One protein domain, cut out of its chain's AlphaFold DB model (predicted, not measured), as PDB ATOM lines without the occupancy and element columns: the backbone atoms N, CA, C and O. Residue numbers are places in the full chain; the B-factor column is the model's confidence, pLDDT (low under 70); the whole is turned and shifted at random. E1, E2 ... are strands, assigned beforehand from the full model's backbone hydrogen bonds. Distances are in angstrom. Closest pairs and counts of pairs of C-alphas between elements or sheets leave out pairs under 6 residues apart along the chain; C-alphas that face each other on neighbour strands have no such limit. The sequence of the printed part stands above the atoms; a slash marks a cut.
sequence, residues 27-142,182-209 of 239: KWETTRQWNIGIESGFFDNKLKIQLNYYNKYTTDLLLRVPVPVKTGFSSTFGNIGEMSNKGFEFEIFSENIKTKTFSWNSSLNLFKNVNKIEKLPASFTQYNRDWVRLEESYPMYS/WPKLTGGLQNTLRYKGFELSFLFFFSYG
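Overview. This is residues 27 to 142 and 182 to 209 of the 239 residues of the protein "TonB-dependent receptor SusC" of termite gut metagenome (UniProt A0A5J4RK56). One long, twisted sheet of six strands makes the length of a rod, and two small hairpins, E3 with E4 and E7 with E8, sit past one end of it, where E2 ends, E5 begins and E6 ends. Residues 68 to 73, the tip of the hairpin E3 and E4, stick out freely. The sheet has the order E1, E2, E5, E6, E9, E10 and is antiparallel throughout; its two-stranded companions are antiparallel too. The printed part has 144 residues, with ten named strands, E1 to E10 in order along the chain, and no named helix: its class is all strand. The whole is extended, with a radius of gyration of the C-alphas of 22.4 A and spans of 77 by 31 by 25 A.

Arrangement. E6, residues 102 to 119, is an inner strand of the large sheet. Its antiparallel neighbour E5, residues 82 to 98, forms a hairpin with it, and N 90 and O 110 are 2.8 A apart, within hydrogen-bond range. On the other side of E6, E9, residues 185 to 195, is antiparallel to it at 167 degrees, with N 107 and O 190 at 2.9 A. E10, residues 198 to 208, is an edge strand and forms a hairpin with E9, with N 189 and O 204 at 2.8 A. E2, residues 47 to 59, is antiparallel to E5 at 168 degrees, with N 52 and O 89 at 2.8 A. E1, residues 30 to 42, is the other edge strand and forms a hairpin with E2, with N 36 and O 53 at 2.9 A. From edge to edge the strands' lines turn by 47 degrees, and the way across the sheet turns by 44 degrees. E2 runs on into E3, residues 62 to 66, at 49 degrees; E4, residues 75 to 79, runs on into E5 at 69 degrees. E3 and E4 form a hairpin, with N 63 and O 78 at 2.9 A. E7, residues 124 to 126, and E8, residues 132 to 134, form another, with N 126 and O 132 at 2.8 A. The closest C-alphas of E3 and E7, those of Pro 66 and Phe 124, are 7.4 A apart.

Along the chain. E6 is the longest strand, 55.2 A, and ends at C-alpha 119 (66.846, 25.427, 7.149). E5 spans 49.7 A, E1 39.4 A, E2 39.3 A, E10 33.6 A and E9 33.3 A. E1 begins at C-alpha 30 (54.574, 23.804, 0.100), and E10 ends at C-alpha 208 (51.946, 29.042, 29.732).

Size, cuts and confidence. The two C-alphas farthest apart, those of Lys 70 and Lys 100, are 77.6 A apart. Residues 143 to 181 are not printed, and C-alphas 142 and 182 are 8.7 A apart across this cut. Of the links that are printed whole, none is long. The mean pLDDT of the printed part is 96.0, and no printed residue is under 70.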
ATOM      1  N   LYS A  27      57.201  31.122  -5.966       95.50
ATOM      2  CA  LYS A  27      56.261  30.007  -5.964       95.50
ATOM      3  C   LYS A  27      55.511  29.948  -4.640       95.50
ATOM      4  O   LYS A  27      55.828  30.655  -3.684       95.50
ATOM      5  N   TRP A  28      54.486  29.106  -4.600       96.69
ATOM      6  CA  TRP A  28      53.749  28.827  -3.373       96.69
ATOM      7  C   TRP A  28      54.626  28.089  -2.360       96.69
ATOM      8  O   TRP A  28      55.392  27.196  -2.726       96.69
ATOM      9  N   GLU A  29      54.466  28.434  -1.083       97.44
ATOM     10  CA  GLU A  29      54.977  27.617   0.016       97.44
ATOM     11  C   GLU A  29      54.315  26.236  -0.037       97.44
ATOM     12  O   GLU A  29      53.097  26.123  -0.207       97.44
ATOM     13  N   THR A  30      55.101  25.174   0.128       97.88
ATOM     14  CA  THR A  30      54.574  23.804   0.100       97.88
ATOM     15  C   THR A  30      54.654  23.201   1.486       97.88
ATOM     16  O   THR A  30      55.713  23.154   2.099       97.88
ATOM     17  N   THR A  31      53.530  22.705   1.994       98.38
ATOM     18  CA  THR A  31      53.479  22.036   3.294       98.38
ATOM     19  C   THR A  31      53.175  20.559   3.115       98.38
ATOM     20  O   THR A  31      52.133  20.203   2.569       98.38
ATOM     21  N   ARG A  32      54.032  19.699   3.669       98.19
ATOM     22  CA  ARG A  32      53.708  18.292   3.936       98.19
ATOM     23  C   ARG A  32      53.308  18.137   5.400       98.19
ATOM     24  O   ARG A  32      53.980  18.658   6.288       98.19
ATOM     25  N   GLN A  33      52.230  17.413   5.654       98.00
ATOM     26  CA  GLN A  33      51.750  17.164   7.007       98.00
ATOM     27  C   GLN A  33      51.290  15.721   7.139       98.00
ATOM     28  O   GLN A  33      50.659  15.177   6.236       98.00
ATOM     29  N   TRP A  34      51.584  15.127   8.289       97.88
ATOM     30  CA  TRP A  34      50.962  13.888   8.724       97.88
ATOM     31  C   TRP A  34      50.498  14.033  10.170       97.88
ATOM     32  O   TRP A  34      51.067  14.806  10.946       97.88
ATOM     33  N   ASN A  35      49.451  13.288  10.510       97.88
ATOM     34  CA  ASN A  35      48.857  13.277  11.838       97.88
ATOM     35  C   ASN A  35      48.598  11.826  12.244       97.88
ATOM     36  O   ASN A  35      48.237  11.005  11.400       97.88
ATOM     37  N   ILE A  36      48.772  11.521  13.525       98.19
ATOM     38  CA  ILE A  36      48.359  10.253  14.129       98.19
ATOM     39  C   ILE A  36      47.481  10.601  15.324       98.19
ATOM     40  O   ILE A  36      47.891  11.380  16.183       98.19
ATOM     41  N   GLY A  37      46.282  10.031  15.358       98.06
ATOM     42  CA  GLY A  37      45.302  10.253  16.412       98.06
ATOM     43  C   GLY A  37      44.881   8.945  17.062       98.06
ATOM     44  O   GLY A  37      44.734   7.929  16.381       98.06
ATOM     45  N   ILE A  38      44.679   8.980  18.374       98.12
ATOM     46  CA  ILE A  38      44.029   7.920  19.141       98.12
ATOM     47  C   ILE A  38      42.819   8.543  19.824       98.12
ATOM     48  O   ILE A  38      42.939   9.557  20.510       98.12
ATOM     49  N   GLU A  39      41.665   7.911  19.653       98.19
ATOM     50  CA  GLU A  39      40.436   8.252  20.359       98.19
ATOM     51  C   GLU A  39      39.995   7.049  21.189       98.19
ATOM     52  O   GLU A  39      40.132   5.893  20.776       98.19
ATOM     53  N   SER A  40      39.505   7.298  22.397       98.00
ATOM     54  CA  SER A  40      39.006   6.245  23.274       98.00
ATOM     55  C   SER A  40      37.824   6.740  24.097       98.00
ATOM     56  O   SER A  40      37.859   7.826  24.677       98.00
ATOM     57  N   GLY A  41      36.778   5.919  24.142       98.19
ATOM     58  CA  GLY A  41      35.570   6.141  24.927       98.19
ATOM     59  C   GLY A  41      35.454   5.105  26.040       98.19
ATOM     60  O   GLY A  41      35.613   3.909  25.805       98.19
ATOM     61  N   PHE A  42      35.154   5.564  27.252       98.00
ATOM     62  CA  PHE A  42      34.992   4.729  28.440       98.00
ATOM     63  C   PHE A  42      33.637   5.000  29.102       98.00
ATOM     64  O   PHE A  42      33.069   6.087  28.959       98.00
ATOM     65  N   PHE A  43      33.137   4.020  29.861       97.25
ATOM     66  CA  PHE A  43      31.918   4.133  30.677       97.25
ATOM     67  C   PHE A  43      30.692   4.589  29.871       97.25
ATOM     68  O   PHE A  43      30.086   5.611  30.188       97.25
ATOM     69  N   ASP A  44      30.366   3.868  28.796       95.50
ATOM     70  CA  ASP A  44      29.309   4.244  27.844       95.50
ATOM     71  C   ASP A  44      29.524   5.644  27.244       95.50
ATOM     72  O   ASP A  44      28.597   6.441  27.104       95.50
ATOM     73  N   ASN A  45      30.780   5.948  26.894       95.00
ATOM     74  CA  ASN A  45      31.227   7.228  26.335       95.00
ATOM     75  C   ASN A  45      31.050   8.445  27.258       95.00
ATOM     76  O   ASN A  45      31.054   9.582  26.772       95.00
ATOM     77  N   LYS A  46      30.925   8.236  28.574       97.25
ATOM     78  CA  LYS A  46      30.929   9.334  29.554       97.25
ATOM     79  C   LYS A  46      32.292   9.985  29.689       97.25
ATOM     80  O   LYS A  46      32.341  11.175  29.943       97.25
ATOM     81  N   LEU A  47      33.374   9.237  29.502       98.38
ATOM     82  CA  LEU A  47      34.722   9.788  29.409       98.38
ATOM     83  C   LEU A  47      35.244   9.529  28.000       98.38
ATOM     84  O   LEU A  47      35.337   8.375  27.583       98.38
ATOM     85  N   LYS A  48      35.579  10.594  27.280       98.62
ATOM     86  CA  LYS A  48      36.221  10.532  25.969       98.62
ATOM     87  C   LYS A  48      37.580  11.190  26.063       98.62
ATOM     88  O   LYS A  48      37.697  12.278  26.621       98.62
ATOM     89  N   ILE A  49      38.585  10.519  25.530       98.44
ATOM     90  CA  ILE A  49      39.953  11.016  25.475       98.44
ATOM     91  C   ILE A  49      40.393  10.959  24.022       98.44
ATOM     92  O   ILE A  49      40.287   9.909  23.386       98.44
ATOM     93  N   GLN A  50      40.906  12.075  23.523       98.56
ATOM     94  CA  GLN A  50      41.525  12.168  22.215       98.56
ATOM     95  C   GLN A  50      42.949  12.691  22.371       98.56
ATOM     96  O   GLN A  50      43.194  13.699  23.032       98.56
ATOM     97  N   LEU A  51      43.895  11.992  21.758       98.38
ATOM     98  CA  LEU A  51      45.279  12.422  21.649       98.38
ATOM     99  C   LEU A  51      45.649  12.444  20.172       98.38
ATOM    100  O   LEU A  51      45.648  11.396  19.529       98.38
ATOM    101  N   ASN A  52      46.013  13.609  19.652       98.44
ATOM    102  CA  ASN A  52      46.570  13.749  18.316       98.44
ATOM    103  C   ASN A  52      48.018  14.222  18.409       98.44
ATOM    104  O   ASN A  52      48.355  15.123  19.176       98.44
ATOM    105  N   TYR A  53      48.876  13.627  17.594       98.38
ATOM    106  CA  TYR A  53      50.195  14.151  17.288       98.38
ATOM    107  C   TYR A  53      50.226  14.572  15.827       98.38
ATOM    108  O   TYR A  53      49.787  13.821  14.951       98.38
ATOM    109  N   TYR A  54      50.793  15.741  15.560       98.31
ATOM    110  CA  TYR A  54      51.012  16.219  14.205       98.31
ATOM    111  C   TYR A  54      52.469  16.586  13.972       98.31
ATOM    112  O   TYR A  54      53.196  17.041  14.862       98.31
ATOM    113  N   ASN A  55      52.876  16.439  12.717       98.44
ATOM    114  CA  ASN A  55      54.139  16.942  12.218       98.44
ATOM    115  C   ASN A  55      53.898  17.589  10.857       98.44
ATOM    116  O   ASN A  55      53.545  16.928   9.875       98.44
ATOM    117  N   LYS A  56      54.072  18.905  10.834       98.44
ATOM    118  CA  LYS A  56      53.941  19.765   9.670       98.44
ATOM    119  C   LYS A  56      55.331  20.252   9.283       98.44
ATOM    120  O   LYS A  56      56.077  20.734  10.131       98.44
ATOM    121  N   TYR A  57      55.670  20.136   8.007       98.62
ATOM    122  CA  TYR A  57      56.940  20.588   7.457       98.62
ATOM    123  C   TYR A  57      56.668  21.426   6.212       98.62
ATOM    124  O   TYR A  57      56.090  20.928   5.244       98.62
ATOM    125  N   THR A  58      57.073  22.688   6.246       98.44
ATOM    126  CA  THR A  58      56.843  23.657   5.176       98.44
ATOM    127  C   THR A  58      58.169  23.983   4.504       98.44
ATOM    128  O   THR A  58      59.124  24.380   5.170       98.44
ATOM    129  N   THR A  59      58.227  23.791   3.190       98.06
ATOM    130  CA  THR A  59      59.349  24.168   2.329       98.06
ATOM    131  C   THR A  59      59.004  25.414   1.532       98.06
ATOM    132  O   THR A  59      57.827  25.739   1.349       98.06
ATOM    133  N   ASP A  60      60.040  26.065   1.003       97.00
ATOM    134  CA  ASP A  60      59.901  27.235   0.137       97.00
ATOM    135  C   ASP A  60      59.231  28.417   0.849       97.00
ATOM    136  O   ASP A  60      58.405  29.101   0.249       97.00
ATOM    137  N   LEU A  61      59.588  28.662   2.117       96.00
ATOM    138  CA  LEU A  61      59.012  29.749   2.916       96.00
ATOM    139  C   LEU A  61      59.146  31.096   2.214       96.00
ATOM    140  O   LEU A  61      60.239  31.499   1.827       96.00
ATOM    141  N   LEU A  62      58.042  31.817   2.080       94.69
ATOM    142  CA  LEU A  62      57.985  33.112   1.433       94.69
ATOM    143  C   LEU A  62      58.380  34.196   2.434       94.69
ATOM    144  O   LEU A  62      57.551  34.802   3.116       94.69
ATOM    145  N   LEU A  63      59.679  34.462   2.508       93.50
ATOM    146  CA  LEU A  63      60.245  35.431   3.433       93.50
ATOM    147  C   LEU A  63      60.631  36.720   2.714       93.50
ATOM    148  O   LEU A  63      61.104  36.719   1.575       93.50
ATOM    149  N   ARG A  64      60.471  37.846   3.414       91.06
ATOM    150  CA  ARG A  64      61.091  39.114   3.027       91.06
ATOM    151  C   ARG A  64      62.521  39.121   3.561       91.06
ATOM    152  O   ARG A  64      62.725  39.324   4.757       91.06
ATOM    153  N   VAL A  65      63.485  38.889   2.679       91.06
ATOM    154  CA  VAL A  65      64.910  38.808   3.020       91.06
ATOM    155  C   VAL A  65      65.625  40.120   2.698       91.06
ATOM    156  O   VAL A  65      65.271  40.777   1.711       91.06
ATOM    157  N   PRO A  66      66.621  40.535   3.500       91.00
ATOM    158  CA  PRO A  66      67.431  41.702   3.181       91.00
ATOM    159  C   PRO A  66      68.263  41.458   1.915       91.00
ATOM    160  O   PRO A  66      68.735  40.349   1.669       91.00
ATOM    161  N   VAL A  67      68.466  42.509   1.120       91.38
ATOM    162  CA  VAL A  67      69.363  42.487  -0.048       91.38
ATOM    163  C   VAL A  67      70.423  43.580   0.084       91.38
ATOM    164  O   VAL A  67      70.203  44.557   0.801       91.38
ATOM    165  N   PRO A  68      71.580  43.464  -0.595       90.62
ATOM    166  CA  PRO A  68      72.595  44.509  -0.561       90.62
ATOM    167  C   PRO A  68      72.037  45.870  -1.001       90.62
ATOM    168  O   PRO A  68      71.503  45.997  -2.103       90.62
ATOM    169  N   VAL A  69      72.246  46.911  -0.189       86.62
ATOM    170  CA  VAL A  69      71.726  48.273  -0.442       86.62
ATOM    171  C   VAL A  69      72.207  48.888  -1.759       86.62
ATOM    172  O   VAL A  69      71.519  49.721  -2.340       86.62
ATOM    173  N   LYS A  70      73.345  48.419  -2.294       89.00
ATOM    174  CA  LYS A  70      73.857  48.785  -3.629       89.00
ATOM    175  C   LYS A  70      72.887  48.468  -4.774       89.00
ATOM    176  O   LYS A  70      73.046  48.999  -5.864       89.00
ATOM    177  N   THR A  71      71.900  47.601  -4.538       87.38
ATOM    178  CA  THR A  71      70.827  47.307  -5.501       87.38
ATOM    179  C   THR A  71      69.796  48.435  -5.609       87.38
ATOM    180  O   THR A  71      68.991  48.413  -6.533       87.38
ATOM    181  N   GLY A  72      69.801  49.405  -4.685       86.81
ATOM    182  CA  GLY A  72      68.764  50.437  -4.565       86.81
ATOM    183  C   GLY A  72      67.558  50.007  -3.721       86.81
ATOM    184  O   GLY A  72      66.613  50.776  -3.572       86.81
ATOM    185  N   PHE A  73      67.589  48.804  -3.142       89.38
ATOM    186  CA  PHE A  73      66.514  48.246  -2.322       89.38
ATOM    187  C   PHE A  73      67.060  47.705  -0.998       89.38
ATOM    188  O   PHE A  73      68.240  47.378  -0.881       89.38
ATOM    189  N   SER A  74      66.183  47.582  -0.001       87.94
ATOM    190  CA  SER A  74      66.519  47.044   1.326       87.94
ATOM    191  C   SER A  74      66.136  45.574   1.506       87.94
ATOM    192  O   SER A  74      66.720  44.885   2.337       87.94
ATOM    193  N   SER A  75      65.153  45.078   0.749       90.75
ATOM    194  CA  SER A  75      64.685  43.691   0.832       90.75
ATOM    195  C   SER A  75      64.014  43.221  -0.458       90.75
ATOM    196  O   SER A  75      63.567  44.035  -1.269       90.75
ATOM    197  N   THR A  76      63.899  41.905  -0.619       92.69
ATOM    198  CA  THR A  76      63.062  41.263  -1.640       92.69
ATOM    199  C   THR A  76      62.310  40.077  -1.038       92.69
ATOM    200  O   THR A  76      62.723  39.534  -0.014       92.69
ATOM    201  N   PHE A  77      61.198  39.678  -1.650       92.75
ATOM    202  CA  PHE A  77      60.549  38.415  -1.303       92.75
ATOM    203  C   PHE A  77      61.258  37.261  -2.004       92.75
ATOM    204  O   PHE A  77      61.603  37.371  -3.182       92.75
ATOM    205  N   GLY A  78      61.432  36.149  -1.301       93.69
ATOM    206  CA  GLY A  78      61.967  34.920  -1.868       93.69
ATOM    207  C   GLY A  78      61.462  33.696  -1.120       93.69
ATOM    208  O   GLY A  78      61.172  33.773   0.071       93.69
ATOM    209  N   ASN A  79      61.373  32.577  -1.833       95.75
ATOM    210  CA  ASN A  79      61.125  31.262  -1.257       95.75
ATOM    211  C   ASN A  79      62.422  30.743  -0.628       95.75
ATOM    212  O   ASN A  79      63.217  30.065  -1.279       95.75
ATOM    213  N   ILE A  80      62.686  31.156   0.606       93.50
ATOM    214  CA  ILE A  80      63.949  30.944   1.302       93.50
ATOM    215  C   ILE A  80      63.654  30.346   2.671       93.50
ATOM    216  O   ILE A  80      63.100  31.000   3.547       93.50
ATOM    217  N   GLY A  81      64.105  29.111   2.856       95.56
ATOM    218  CA  GLY A  81      64.058  28.410   4.127       95.56
ATOM    219  C   GLY A  81      62.959  27.361   4.226       95.56
ATOM    220  O   GLY A  81      62.079  27.224   3.370       95.56
ATOM    221  N   GLU A  82      63.064  26.585   5.295       98.19
ATOM    222  CA  GLU A  82      62.176  25.477   5.626       98.19
ATOM    223  C   GLU A  82      61.862  25.555   7.126       98.19
ATOM    224  O   GLU A  82      62.747  25.866   7.926       98.19
ATOM    225  N   MET A  83      60.624  25.269   7.528       98.06
ATOM    226  CA  MET A  83      60.238  25.208   8.944       98.06
ATOM    227  C   MET A  83      59.449  23.947   9.256       98.06
ATOM    228  O   MET A  83      58.809  23.356   8.383       98.06
ATOM    229  N   SER A  84      59.429  23.582  10.532       98.44
ATOM    230  CA  SER A  84      58.525  22.573  11.051       98.44
ATOM    231  C   SER A  84      57.687  23.084  12.219       98.44
ATOM    232  O   SER A  84      58.080  23.969  12.983       98.44
ATOM    233  N   ASN A  85      56.500  22.499  12.342       98.44
ATOM    234  CA  ASN A  85      55.632  22.593  13.502       98.44
ATOM    235  C   ASN A  85      55.279  21.175  13.934       98.44
ATOM    236  O   ASN A  85      54.704  20.407  13.156       98.44
ATOM    237  N   LYS A  86      55.653  20.816  15.158       98.38
ATOM    238  CA  LYS A  86      55.407  19.486  15.723       98.38
ATOM    239  C   LYS A  86      54.704  19.656  17.048       98.38
ATOM    240  O   LYS A  86      55.190  20.404  17.900       98.38
ATOM    241  N   GLY A  87      53.601  18.956  17.246       98.00
ATOM    242  CA  GLY A  87      52.802  19.196  18.429       98.00
ATOM    243  C   GLY A  87      51.873  18.071  18.812       98.00
ATOM    244  O   GLY A  87      51.644  17.132  18.052       98.00
ATOM    245  N   PHE A  88      51.372  18.201  20.033       97.94
ATOM    246  CA  PHE A  88      50.357  17.338  20.605       97.94
ATOM    247  C   PHE A  88      49.106  18.160  20.884       97.94
ATOM    248  O   PHE A  88      49.183  19.273  21.413       97.94
ATOM    249  N   GLU A  89      47.973  17.563  20.561       98.25
ATOM    250  CA  GLU A  89      46.636  18.005  20.922       98.25
ATOM    251  C   GLU A  89      46.032  16.936  21.811       98.25
ATOM    252  O   GLU A  89      46.004  15.758  21.459       98.25
ATOM    253  N   PHE A  90      45.581  17.347  22.983       98.44
ATOM    254  CA  PHE A  90      44.950  16.466  23.940       98.44
ATOM    255  C   PHE A  90      43.598  17.035  24.318       98.44
ATOM    256  O   PHE A  90      43.505  18.180  24.759       98.44
ATOM    257  N   GLU A  91      42.562  16.228  24.164       98.38
ATOM    258  CA  GLU A  91      41.204  16.580  24.531       98.38
ATOM    259  C   GLU A  91      40.644  15.528  25.483       98.38
ATOM    260  O   GLU A  91      40.753  14.322  25.251       98.38
ATOM    261  N   ILE A  92      40.033  15.992  26.568       98.38
ATOM    262  CA  ILE A  92      39.207  15.169  27.440       98.38
ATOM    263  C   ILE A  92      37.819  15.775  27.461       98.38
ATOM    264  O   ILE A  92      37.651  16.939  27.817       98.38
ATOM    265  N   PHE A  93      36.818  14.947  27.207       98.56
ATOM    266  CA  PHE A  93      35.438  15.251  27.536       98.56
ATOM    267  C   PHE A  93      34.941  14.293  28.619       98.56
ATOM    268  O   PHE A  93      35.163  13.085  28.537       98.56
ATOM    269  N   SER A  94      34.240  14.824  29.618       98.56
ATOM    270  CA  SER A  94      33.657  14.051  30.712       98.56
ATOM    271  C   SER A  94      32.210  14.474  30.978       98.56
ATOM    272  O   SER A  94      31.938  15.642  31.252       98.56
ATOM    273  N   GLU A  95      31.273  13.526  30.941       98.25
ATOM    274  CA  GLU A  95      29.941  13.641  31.542       98.25
ATOM    275  C   GLU A  95      30.053  13.247  33.021       98.25
ATOM    276  O   GLU A  95      29.845  12.095  33.403       98.25
ATOM    277  N   ASN A  96      30.422  14.219  33.857       97.31
ATOM    278  CA  ASN A  96      30.714  13.999  35.274       97.31
ATOM    279  C   ASN A  96      29.482  13.493  36.032       97.31
ATOM    280  O   ASN A  96      29.572  12.573  36.842       97.31
ATOM    281  N   ILE A  97      28.322  14.113  35.784       97.50
ATOM    282  CA  ILE A  97      27.052  13.749  36.418       97.50
ATOM    283  C   ILE A  97      25.934  13.847  35.383       97.50
ATOM    284  O   ILE A  97      25.796  14.865  34.710       97.50
ATOM    285  N   LYS A  98      25.076  12.825  35.320       96.50
ATOM    286  CA  LYS A  98      23.819  12.854  34.566       96.50
ATOM    287  C   LYS A  98      22.693  12.248  35.391       96.50
ATOM    288  O   LYS A  98      22.703  11.063  35.713       96.50
ATOM    289  N   THR A  99      21.705  13.065  35.713       96.81
ATOM    290  CA  THR A  99      20.471  12.668  36.400       96.81
ATOM    291  C   THR A  99      19.273  13.299  35.687       96.81
ATOM    292  O   THR A  99      19.437  14.051  34.730       96.81
ATOM    293  N   LYS A 100      18.049  13.026  36.155       96.75
ATOM    294  CA  LYS A 100      16.831  13.620  35.573       96.75
ATOM    295  C   LYS A 100      16.757  15.143  35.736       96.75
ATOM    296  O   LYS A 100      16.105  15.803  34.937       96.75
ATOM    297  N   THR A 101      17.368  15.696  36.784       97.75
ATOM    298  CA  THR A 101      17.239  17.118  37.151       97.75
ATOM    299  C   THR A 101      18.545  17.888  37.065       97.75
ATOM    300  O   THR A 101      18.498  19.114  37.034       97.75
ATOM    301  N   PHE A 102      19.685  17.196  37.037       98.19
ATOM    302  CA  PHE A 102      21.012  17.794  37.014       98.19
ATOM    303  C   PHE A 102      21.932  17.081  36.021       98.19
ATOM    304  O   PHE A 102      22.013  15.848  36.041       98.19
ATOM    305  N   SER A 103      22.660  17.843  35.206       98.25
ATOM    306  CA  SER A 103      23.784  17.329  34.417       98.25
ATOM    307  C   SER A 103      24.991  18.250  34.516       98.25
ATOM    308  O   SER A 103      24.824  19.465  34.438       98.25
ATOM    309  N   TRP A 104      26.190  17.687  34.601       98.44
ATOM    310  CA  TRP A 104      27.440  18.434  34.556       98.44
ATOM    311  C   TRP A 104      28.421  17.756  33.616       98.44
ATOM    312  O   TRP A 104      28.768  16.590  33.812       98.44
ATOM    313  N   ASN A 105      28.892  18.524  32.638       98.44
ATOM    314  CA  ASN A 105      29.894  18.086  31.687       98.44
ATOM    315  C   ASN A 105      31.106  19.020  31.752       98.44
ATOM    316  O   ASN A 105      30.953  20.230  31.950       98.44
ATOM    317  N   SER A 106      32.291  18.459  31.537       98.56
ATOM    318  CA  SER A 106      33.550  19.191  31.412       98.56
ATOM    319  C   SER A 106      34.231  18.829  30.098       98.56
ATOM    320  O   SER A 106      34.220  17.666  29.699       98.56
ATOM    321  N   SER A 107      34.848  19.812  29.449       98.50
ATOM    322  CA  SER A 107      35.768  19.601  28.332       98.50
ATOM    323  C   SER A 107      37.075  20.331  28.612       98.50
ATOM    324  O   SER A 107      37.066  21.514  28.951       98.50
ATOM    325  N   LEU A 108      38.190  19.617  28.510       98.50
ATOM    326  CA  LEU A 108      39.542  20.147  28.605       98.50
ATOM    327  C   LEU A 108      40.218  19.942  27.254       98.50
ATOM    328  O   LEU A 108      40.320  18.806  26.802       98.50
ATOM    329  N   ASN A 109      40.746  21.010  26.668       98.25
ATOM    330  CA  ASN A 109      41.678  20.924  25.550       98.25
ATOM    331  C   ASN A 109      43.045  21.467  25.970       98.25
ATOM    332  O   ASN A 109      43.140  22.470  26.678       98.25
ATOM    333  N   LEU A 110      44.103  20.783  25.549       98.38
ATOM    334  CA  LEU A 110      45.493  21.154  25.759       98.38
ATOM    335  C   LEU A 110      46.246  21.038  24.437       98.38
ATOM    336  O   LEU A 110      46.138  20.040  23.728       98.38
ATOM    337  N   PHE A 111      47.057  22.044  24.136       98.12
ATOM    338  CA  PHE A 111      47.845  22.126  22.918       98.12
ATOM    339  C   PHE A 111      49.282  22.519  23.231       98.12
ATOM    340  O   PHE A 111      49.544  23.504  23.933       98.12
ATOM    341  N   LYS A 112      50.221  21.770  22.657       97.88
ATOM    342  CA  LYS A 112      51.650  22.081  22.675       97.88
ATOM    343  C   LYS A 112      52.191  22.009  21.258       97.88
ATOM    344  O   LYS A 112      52.101  20.960  20.630       97.88
ATOM    345  N   ASN A 113      52.820  23.085  20.801       97.94
ATOM    346  CA  ASN A 113      53.477  23.172  19.501       97.94
ATOM    347  C   ASN A 113      54.930  23.582  19.683       97.94
ATOM    348  O   ASN A 113      55.229  24.523  20.411       97.94
ATOM    349  N   VAL A 114      55.820  22.902  18.977       97.62
ATOM    350  CA  VAL A 114      57.214  23.298  18.827       97.62
ATOM    351  C   VAL A 114      57.390  23.764  17.393       97.62
ATOM    352  O   VAL A 114      57.302  22.964  16.458       97.62
ATOM    353  N   ASN A 115      57.612  25.065  17.226       97.94
ATOM    354  CA  ASN A 115      58.001  25.655  15.956       97.94
ATOM    355  C   ASN A 115      59.527  25.677  15.840       97.94
ATOM    356  O   ASN A 115      60.218  25.965  16.817       97.94
ATOM    357  N   LYS A 116      60.053  25.373  14.653       98.25
ATOM    358  CA  LYS A 116      61.492  25.401  14.395       98.25
ATOM    359  C   LYS A 116      61.775  25.778  12.947       98.25
ATOM    360  O   LYS A 116      61.193  25.192  12.038       98.25
ATOM    361  N   ILE A 117      62.702  26.705  12.732       98.19
ATOM    362  CA  ILE A 117      63.317  26.946  11.426       98.19
ATOM    363  C   ILE A 117      64.315  25.810  11.188       98.19
ATOM    364  O   ILE A 117      65.301  25.669  11.909       98.19
ATOM    365  N   GLU A 118      64.026  24.956  10.216       98.12
ATOM    366  CA  GLU A 118      64.806  23.745   9.944       98.12
ATOM    367  C   GLU A 118      65.955  24.018   8.976       98.12
ATOM    368  O   GLU A 118      67.002  23.393   9.106       98.12
ATOM    369  N   LYS A 119      65.773  24.946   8.027       97.94
ATOM    370  CA  LYS A 119      66.846  25.427   7.149       97.94
ATOM    371  C   LYS A 119      66.699  26.910   6.890       97.94
ATOM    372  O   LYS A 119      65.603  27.361   6.545       97.94
ATOM    373  N   LEU A 120      67.798  27.647   6.983       96.69
ATOM    374  CA  LEU A 120      67.839  29.047   6.584       96.69
ATOM    375  C   LEU A 120      69.248  29.413   6.096       96.69
ATOM    376  O   LEU A 120      70.181  29.361   6.889       96.69
ATOM    377  N   PRO A 121      69.429  29.835   4.828       93.81
ATOM    378  CA  PRO A 121      70.766  30.081   4.274       93.81
ATOM    379  C   PRO A 121      71.594  31.123   5.031       93.81
ATOM    380  O   PRO A 121      72.818  31.044   5.057       93.81
ATOM    381  N   ALA A 122      70.931  32.121   5.613       94.06
ATOM    382  CA  ALA A 122      71.558  33.130   6.447       94.06
ATOM    383  C   ALA A 122      70.547  33.647   7.468       94.06
ATOM    384  O   ALA A 122      69.394  33.911   7.119       94.06
ATOM    385  N   SER A 123      70.989  33.835   8.709       94.81
ATOM    386  CA  SER A 123      70.181  34.503   9.721       94.81
ATOM    387  C   SER A 123      70.001  35.976   9.381       94.81
ATOM    388  O   SER A 123      70.937  36.649   8.943       94.81
ATOM    389  N   PHE A 124      68.813  36.506   9.641       94.06
ATOM    390  CA  PHE A 124      68.543  37.930   9.493       94.06
ATOM    391  C   PHE A 124      67.499  38.393  10.500       94.06
ATOM    392  O   PHE A 124      66.705  37.612  11.029       94.06
ATOM    393  N   THR A 125      67.525  39.685  10.787       93.31
ATOM    394  CA  THR A 125      66.609  40.318  11.726       93.31
ATOM    395  C   THR A 125      65.355  40.811  11.015       93.31
ATOM    396  O   THR A 125      65.361  41.106   9.818       93.31
ATOM    397  N   GLN A 126      64.248  40.862  11.750       84.88
ATOM    398  CA  GLN A 126      62.966  41.375  11.280       84.88
ATOM    399  C   GLN A 126      62.465  42.498  12.188       84.88
ATOM    400  O   GLN A 126      62.814  42.582  13.367       84.88
ATOM    401  N   TYR A 127      61.587  43.325  11.614       82.88
ATOM    402  CA  TYR A 127      61.011  44.526  12.221       82.88
ATOM    403  C   TYR A 127      62.028  45.637  12.515       82.88
ATOM    404  O   TYR A 127      63.240  45.476  12.432       82.88
ATOM    405  N   ASN A 128      61.511  46.813  12.863       73.25
ATOM    406  CA  ASN A 128      62.348  47.922  13.304       73.25
ATOM    407  C   ASN A 128      63.081  47.536  14.598       73.25
ATOM    408  O   ASN A 128      62.439  47.012  15.507       73.25
ATOM    409  N   ARG A 129      64.371  47.891  14.710       79.94
ATOM    410  CA  ARG A 129      65.267  47.647  15.868       79.94
ATOM    411  C   ARG A 129      65.789  46.227  16.046       79.94
ATOM    412  O   ARG A 129      66.404  45.957  17.073       79.94
ATOM    413  N   ASP A 130      65.570  45.350  15.073       88.06
ATOM    414  CA  ASP A 130      66.265  44.062  15.007       88.06
ATOM    415  C   ASP A 130      66.111  43.176  16.258       88.06
ATOM    416  O   ASP A 130      67.012  42.415  16.604       88.06
ATOM    417  N   TRP A 131      64.982  43.304  16.959       89.38
ATOM    418  CA  TRP A 131      64.681  42.584  18.202       89.38
ATOM    419  C   TRP A 131      64.104  41.192  17.949       89.38
ATOM    420  O   TRP A 131      64.009  40.392  18.874       89.38
ATOM    421  N   VAL A 132      63.747  40.887  16.700       93.88
ATOM    422  CA  VAL A 132      63.374  39.550  16.243       93.88
ATOM    423  C   VAL A 132      64.412  39.075  15.241       93.88
ATOM    424  O   VAL A 132      64.798  39.832  14.347       93.88
ATOM    425  N   ARG A 133      64.835  37.818  15.360       95.00
ATOM    426  CA  ARG A 133      65.772  37.190  14.428       95.00
ATOM    427  C   ARG A 133      65.240  35.853  13.955       95.00
ATOM    428  O   ARG A 133      64.755  35.050  14.746       95.00
ATOM    429  N   LEU A 134      65.348  35.639  12.652       96.38
ATOM    430  CA  LEU A 134      65.173  34.334  12.043       96.38
ATOM    431  C   LEU A 134      66.557  33.706  11.961       96.38
ATOM    432  O   LEU A 134      67.473  34.289  11.379       96.38
ATOM    433  N   GLU A 135      66.703  32.545  12.583       96.44
ATOM    434  CA  GLU A 135      67.951  31.798  12.654       96.44
ATOM    435  C   GLU A 135      67.647  30.309  12.550       96.44
ATOM    436  O   GLU A 135      66.673  29.820  13.128       96.44
ATOM    437  N   GLU A 136      68.472  29.589  11.791       97.50
ATOM    438  CA  GLU A 136      68.355  28.142  11.685       97.50
ATOM    439  C   GLU A 136      68.435  27.489  13.069       97.50
ATOM    440  O   GLU A 136      69.200  27.897  13.937       97.50
ATOM    441  N   SER A 137      67.640  26.443  13.262       97.31
ATOM    442  CA  SER A 137      67.486  25.696  14.506       97.31
ATOM    443  C   SER A 137      66.733  26.370  15.651       97.31
ATOM    444  O   SER A 137      66.445  25.686  16.636       97.31
ATOM    445  N   TYR A 138      66.317  27.626  15.503       97.62
ATOM    446  CA  TYR A 138      65.489  28.321  16.487       97.62
ATOM    447  C   TYR A 138      64.029  28.437  16.036       97.62
ATOM    448  O   TYR A 138      63.732  28.311  14.843       97.62
ATOM    449  N   PRO A 139      63.085  28.645  16.970       97.12
ATOM    450  CA  PRO A 139      61.722  29.005  16.616       97.12
ATOM    451  C   PRO A 139      61.678  30.279  15.767       97.12
ATOM    452  O   PRO A 139      62.465  31.211  15.924       97.12
ATOM    453  N   MET A 140      60.714  30.348  14.860       94.19
ATOM    454  CA  MET A 140      60.366  31.600  14.207       94.19
ATOM    455  C   MET A 140      59.895  32.600  15.269       94.19
ATOM    456  O   MET A 140      59.253  32.208  16.239       94.19
ATOM    457  N   TYR A 141      60.187  33.888  15.083       92.94
ATOM    458  CA  TYR A 141      59.902  34.943  16.067       92.94
ATOM    459  C   TYR A 141      60.684  34.836  17.391       92.94
ATOM    460  O   TYR A 141      60.199  35.262  18.440       92.94
ATOM    461  N   SER A 142      61.912  34.316  17.350       96.56
ATOM    462  CA  SER A 142      62.849  34.392  18.475       96.56
ATOM    463  C   SER A 142      63.352  35.816  18.733       96.56
ATOM    464  O   SER A 142      63.647  36.572  17.800       96.56
ATOM    465  N   TRP A 182      56.479  31.596  21.381       96.06
ATOM    466  CA  TRP A 182      55.662  30.391  21.345       96.06
ATOM    467  C   TRP A 182      55.409  29.853  22.757       96.06
ATOM    468  O   TRP A 182      56.343  29.560  23.504       96.06
ATOM    469  N   PRO A 183      54.140  29.666  23.153       96.31
ATOM    470  CA  PRO A 183      53.830  29.067  24.440       96.31
ATOM    471  C   PRO A 183      54.233  27.597  24.489       96.31
ATOM    472  O   PRO A 183      54.024  26.829  23.548       96.31
ATOM    473  N   LYS A 184      54.736  27.176  25.652       96.06
ATOM    474  CA  LYS A 184      55.070  25.771  25.930       96.06
ATOM    475  C   LYS A 184      53.819  24.908  26.086       96.06
ATOM    476  O   LYS A 184      53.888  23.701  25.853       96.06
ATOM    477  N   LEU A 185      52.711  25.515  26.513       97.44
ATOM    478  CA  LEU A 185      51.404  24.882  26.649       97.44
ATOM    479  C   LEU A 185      50.302  25.942  26.555       97.44
ATOM    480  O   LEU A 185      50.399  27.003  27.168       97.44
ATOM    481  N   THR A 186      49.233  25.628  25.840       98.25
ATOM    482  CA  THR A 186      47.990  26.410  25.823       98.25
ATOM    483  C   THR A 186      46.814  25.478  26.032       98.25
ATOM    484  O   THR A 186      46.943  24.271  25.824       98.25
ATOM    485  N   GLY A 187      45.675  26.013  26.443       98.12
ATOM    486  CA  GLY A 187      44.484  25.196  26.566       98.12
ATOM    487  C   GLY A 187      43.284  25.950  27.089       98.12
ATOM    488  O   GLY A 187      43.337  27.153  27.374       98.12
ATOM    489  N   GLY A 188      42.202  25.203  27.242       98.38
ATOM    490  CA  GLY A 188      40.971  25.701  27.810       98.38
ATOM    491  C   GLY A 188      40.181  24.625  28.534       98.38
ATOM    492  O   GLY A 188      40.210  23.454  28.166       98.38
ATOM    493  N   LEU A 189      39.474  25.046  29.578       98.50
ATOM    494  CA  LEU A 189      38.581  24.213  30.371       98.50
ATOM    495  C   LEU A 189      37.173  24.802  30.311       98.50
ATOM    496  O   LEU A 189      36.911  25.863  30.884       98.50
ATOM    497  N   GLN A 190      36.267  24.093  29.647       98.38
ATOM    498  CA  GLN A 190      34.847  24.402  29.609       98.38
ATOM    499  C   GLN A 190      34.088  23.535  30.607       98.38
ATOM    500  O   GLN A 190      34.318  22.331  30.709       98.38
ATOM    501  N   ASN A 191      33.135  24.136  31.311       98.56
ATOM    502  CA  ASN A 191      32.170  23.414  32.127       98.56
ATOM    503  C   ASN A 191      30.762  23.882  31.801       98.56
ATOM    504  O   ASN A 191      30.514  25.080  31.677       98.56
ATOM    505  N   THR A 192      29.838  22.930  31.741       98.62
ATOM    506  CA  THR A 192      28.413  23.203  31.561       98.62
ATOM    507  C   THR A 192      27.630  22.449  32.621       98.62
ATOM    508  O   THR A 192      27.660  21.218  32.667       98.62
ATOM    509  N   LEU A 193      26.935  23.192  33.477       98.56
ATOM    510  CA  LEU A 193      26.065  22.676  34.522       98.56
ATOM    511  C   LEU A 193      24.625  23.011  34.152       98.56
ATOM    512  O   LEU A 193      24.297  24.170  33.917       98.56
ATOM    513  N   ARG A 194      23.750  22.011  34.139       98.56
ATOM    514  CA  ARG A 194      22.308  22.191  33.964       98.56
ATOM    515  C   ARG A 194      21.579  21.710  35.197       98.56
ATOM    516  O   ARG A 194      21.840  20.602  35.659       98.56
ATOM    517  N   TYR A 195      20.639  22.505  35.690       98.25
ATOM    518  CA  TYR A 195      19.778  22.156  36.813       98.25
ATOM    519  C   TYR A 195      18.346  22.632  36.564       98.25
ATOM    520  O   TYR A 195      18.101  23.831  36.479       98.25
ATOM    521  N   LYS A 196      17.388  21.701  36.458       96.75
ATOM    522  CA  LYS A 196      15.936  21.972  36.341       96.75
ATOM    523  C   LYS A 196      15.563  23.116  35.372       96.75
ATOM    524  O   LYS A 196      14.747  23.968  35.705       96.75
ATOM    525  N   GLY A 197      16.154  23.126  34.177       94.75
ATOM    526  CA  GLY A 197      15.880  24.128  33.135       94.75
ATOM    527  C   GLY A 197      16.797  25.355  33.149       94.75
ATOM    528  O   GLY A 197      16.750  26.137  32.208       94.75
ATOM    529  N   PHE A 198      17.667  25.501  34.151       98.06
ATOM    530  CA  PHE A 198      18.738  26.497  34.161       98.06
ATOM    531  C   PHE A 198      20.039  25.891  33.645       98.06
ATOM    532  O   PHE A 198      20.351  24.743  33.968       98.06
ATOM    533  N   GLU A 199      20.816  26.670  32.895       98.25
ATOM    534  CA  GLU A 199      22.164  26.313  32.459       98.25
ATOM    535  C   GLU A 199      23.161  27.389  32.893       98.25
ATOM    536  O   GLU A 199      22.925  28.583  32.708       98.25
ATOM    537  N   LEU A 200      24.283  26.953  33.457       98.31
ATOM    538  CA  LEU A 200      25.467  27.763  33.693       98.31
ATOM    539  C   LEU A 200      26.618  27.156  32.892       98.31
ATOM    540  O   LEU A 200      26.986  26.001  33.108       98.31
ATOM    541  N   SER A 201      27.206  27.948  32.001       98.19
ATOM    542  CA  SER A 201      28.401  27.571  31.253       98.19
ATOM    543  C   SER A 201      29.514  28.572  31.517       98.19
ATOM    544  O   SER A 201      29.288  29.780  31.473       98.19
ATOM    545  N   PHE A 202      30.720  28.074  31.768       98.25
ATOM    546  CA  PHE A 202      31.910  28.901  31.932       98.25
ATOM    547  C   PHE A 202      33.118  28.259  31.258       98.25
ATOM    548  O   PHE A 202      33.194  27.038  31.102       98.25
ATOM    549  N   LEU A 203      34.051  29.110  30.845       98.31
ATOM    550  CA  LEU A 203      35.218  28.743  30.059       98.31
ATOM    551  C   LEU A 203      36.438  29.494  30.575       98.31
ATOM    552  O   LEU A 203      36.424  30.720  30.675       98.31
ATOM    553  N   PHE A 204      37.491  28.745  30.876       98.25
ATOM    554  CA  PHE A 204      38.806  29.279  31.198       98.25
ATOM    555  C   PHE A 204      39.753  28.998  30.042       98.25
ATOM    556  O   PHE A 204      39.780  27.875  29.552       98.25
ATOM    557  N   PHE A 205      40.551  29.988  29.649       97.88
ATOM    558  CA  PHE A 205      41.655  29.826  28.705       97.88
ATOM    559  C   PHE A 205      42.970  30.174  29.388       97.88
ATOM    560  O   PHE A 205      43.010  31.077  30.227       97.88
ATOM    561  N   PHE A 206      44.046  29.493  29.010       96.69
ATOM    562  CA  PHE A 206      45.377  29.810  29.510       96.69
ATOM    563  C   PHE A 206      46.462  29.596  28.452       96.69
ATOM    564  O   PHE A 206      46.331  28.790  27.530       96.69
ATOM    565  N   SER A 207      47.560  30.326  28.634       96.88
ATOM    566  CA  SER A 207      48.810  30.194  27.894       96.88
ATOM    567  C   SER A 207      49.950  30.201  28.899       96.88
ATOM    568  O   SER A 207      49.976  31.043  29.797       96.88
ATOM    569  N   TYR A 208      50.863  29.243  28.783       95.94
ATOM    570  CA  TYR A 208      51.946  29.042  29.732       95.94
ATOM    571  C   TYR A 208      53.297  28.924  29.028       95.94
ATOM    572  O   TYR A 208      53.468  28.166  28.069       95.94
ATOM    573  N   GLY A 209      54.283  29.637  29.573       94.06
ATOM    574  CA  GLY A 209      55.684  29.531  29.180       94.06
ATOM    575  C   GLY A 209      56.061  30.254  27.888       94.06
ATOM    576  O   GLY A 209      57.139  29.967  27.382       94.06
TER     577      GLY A 209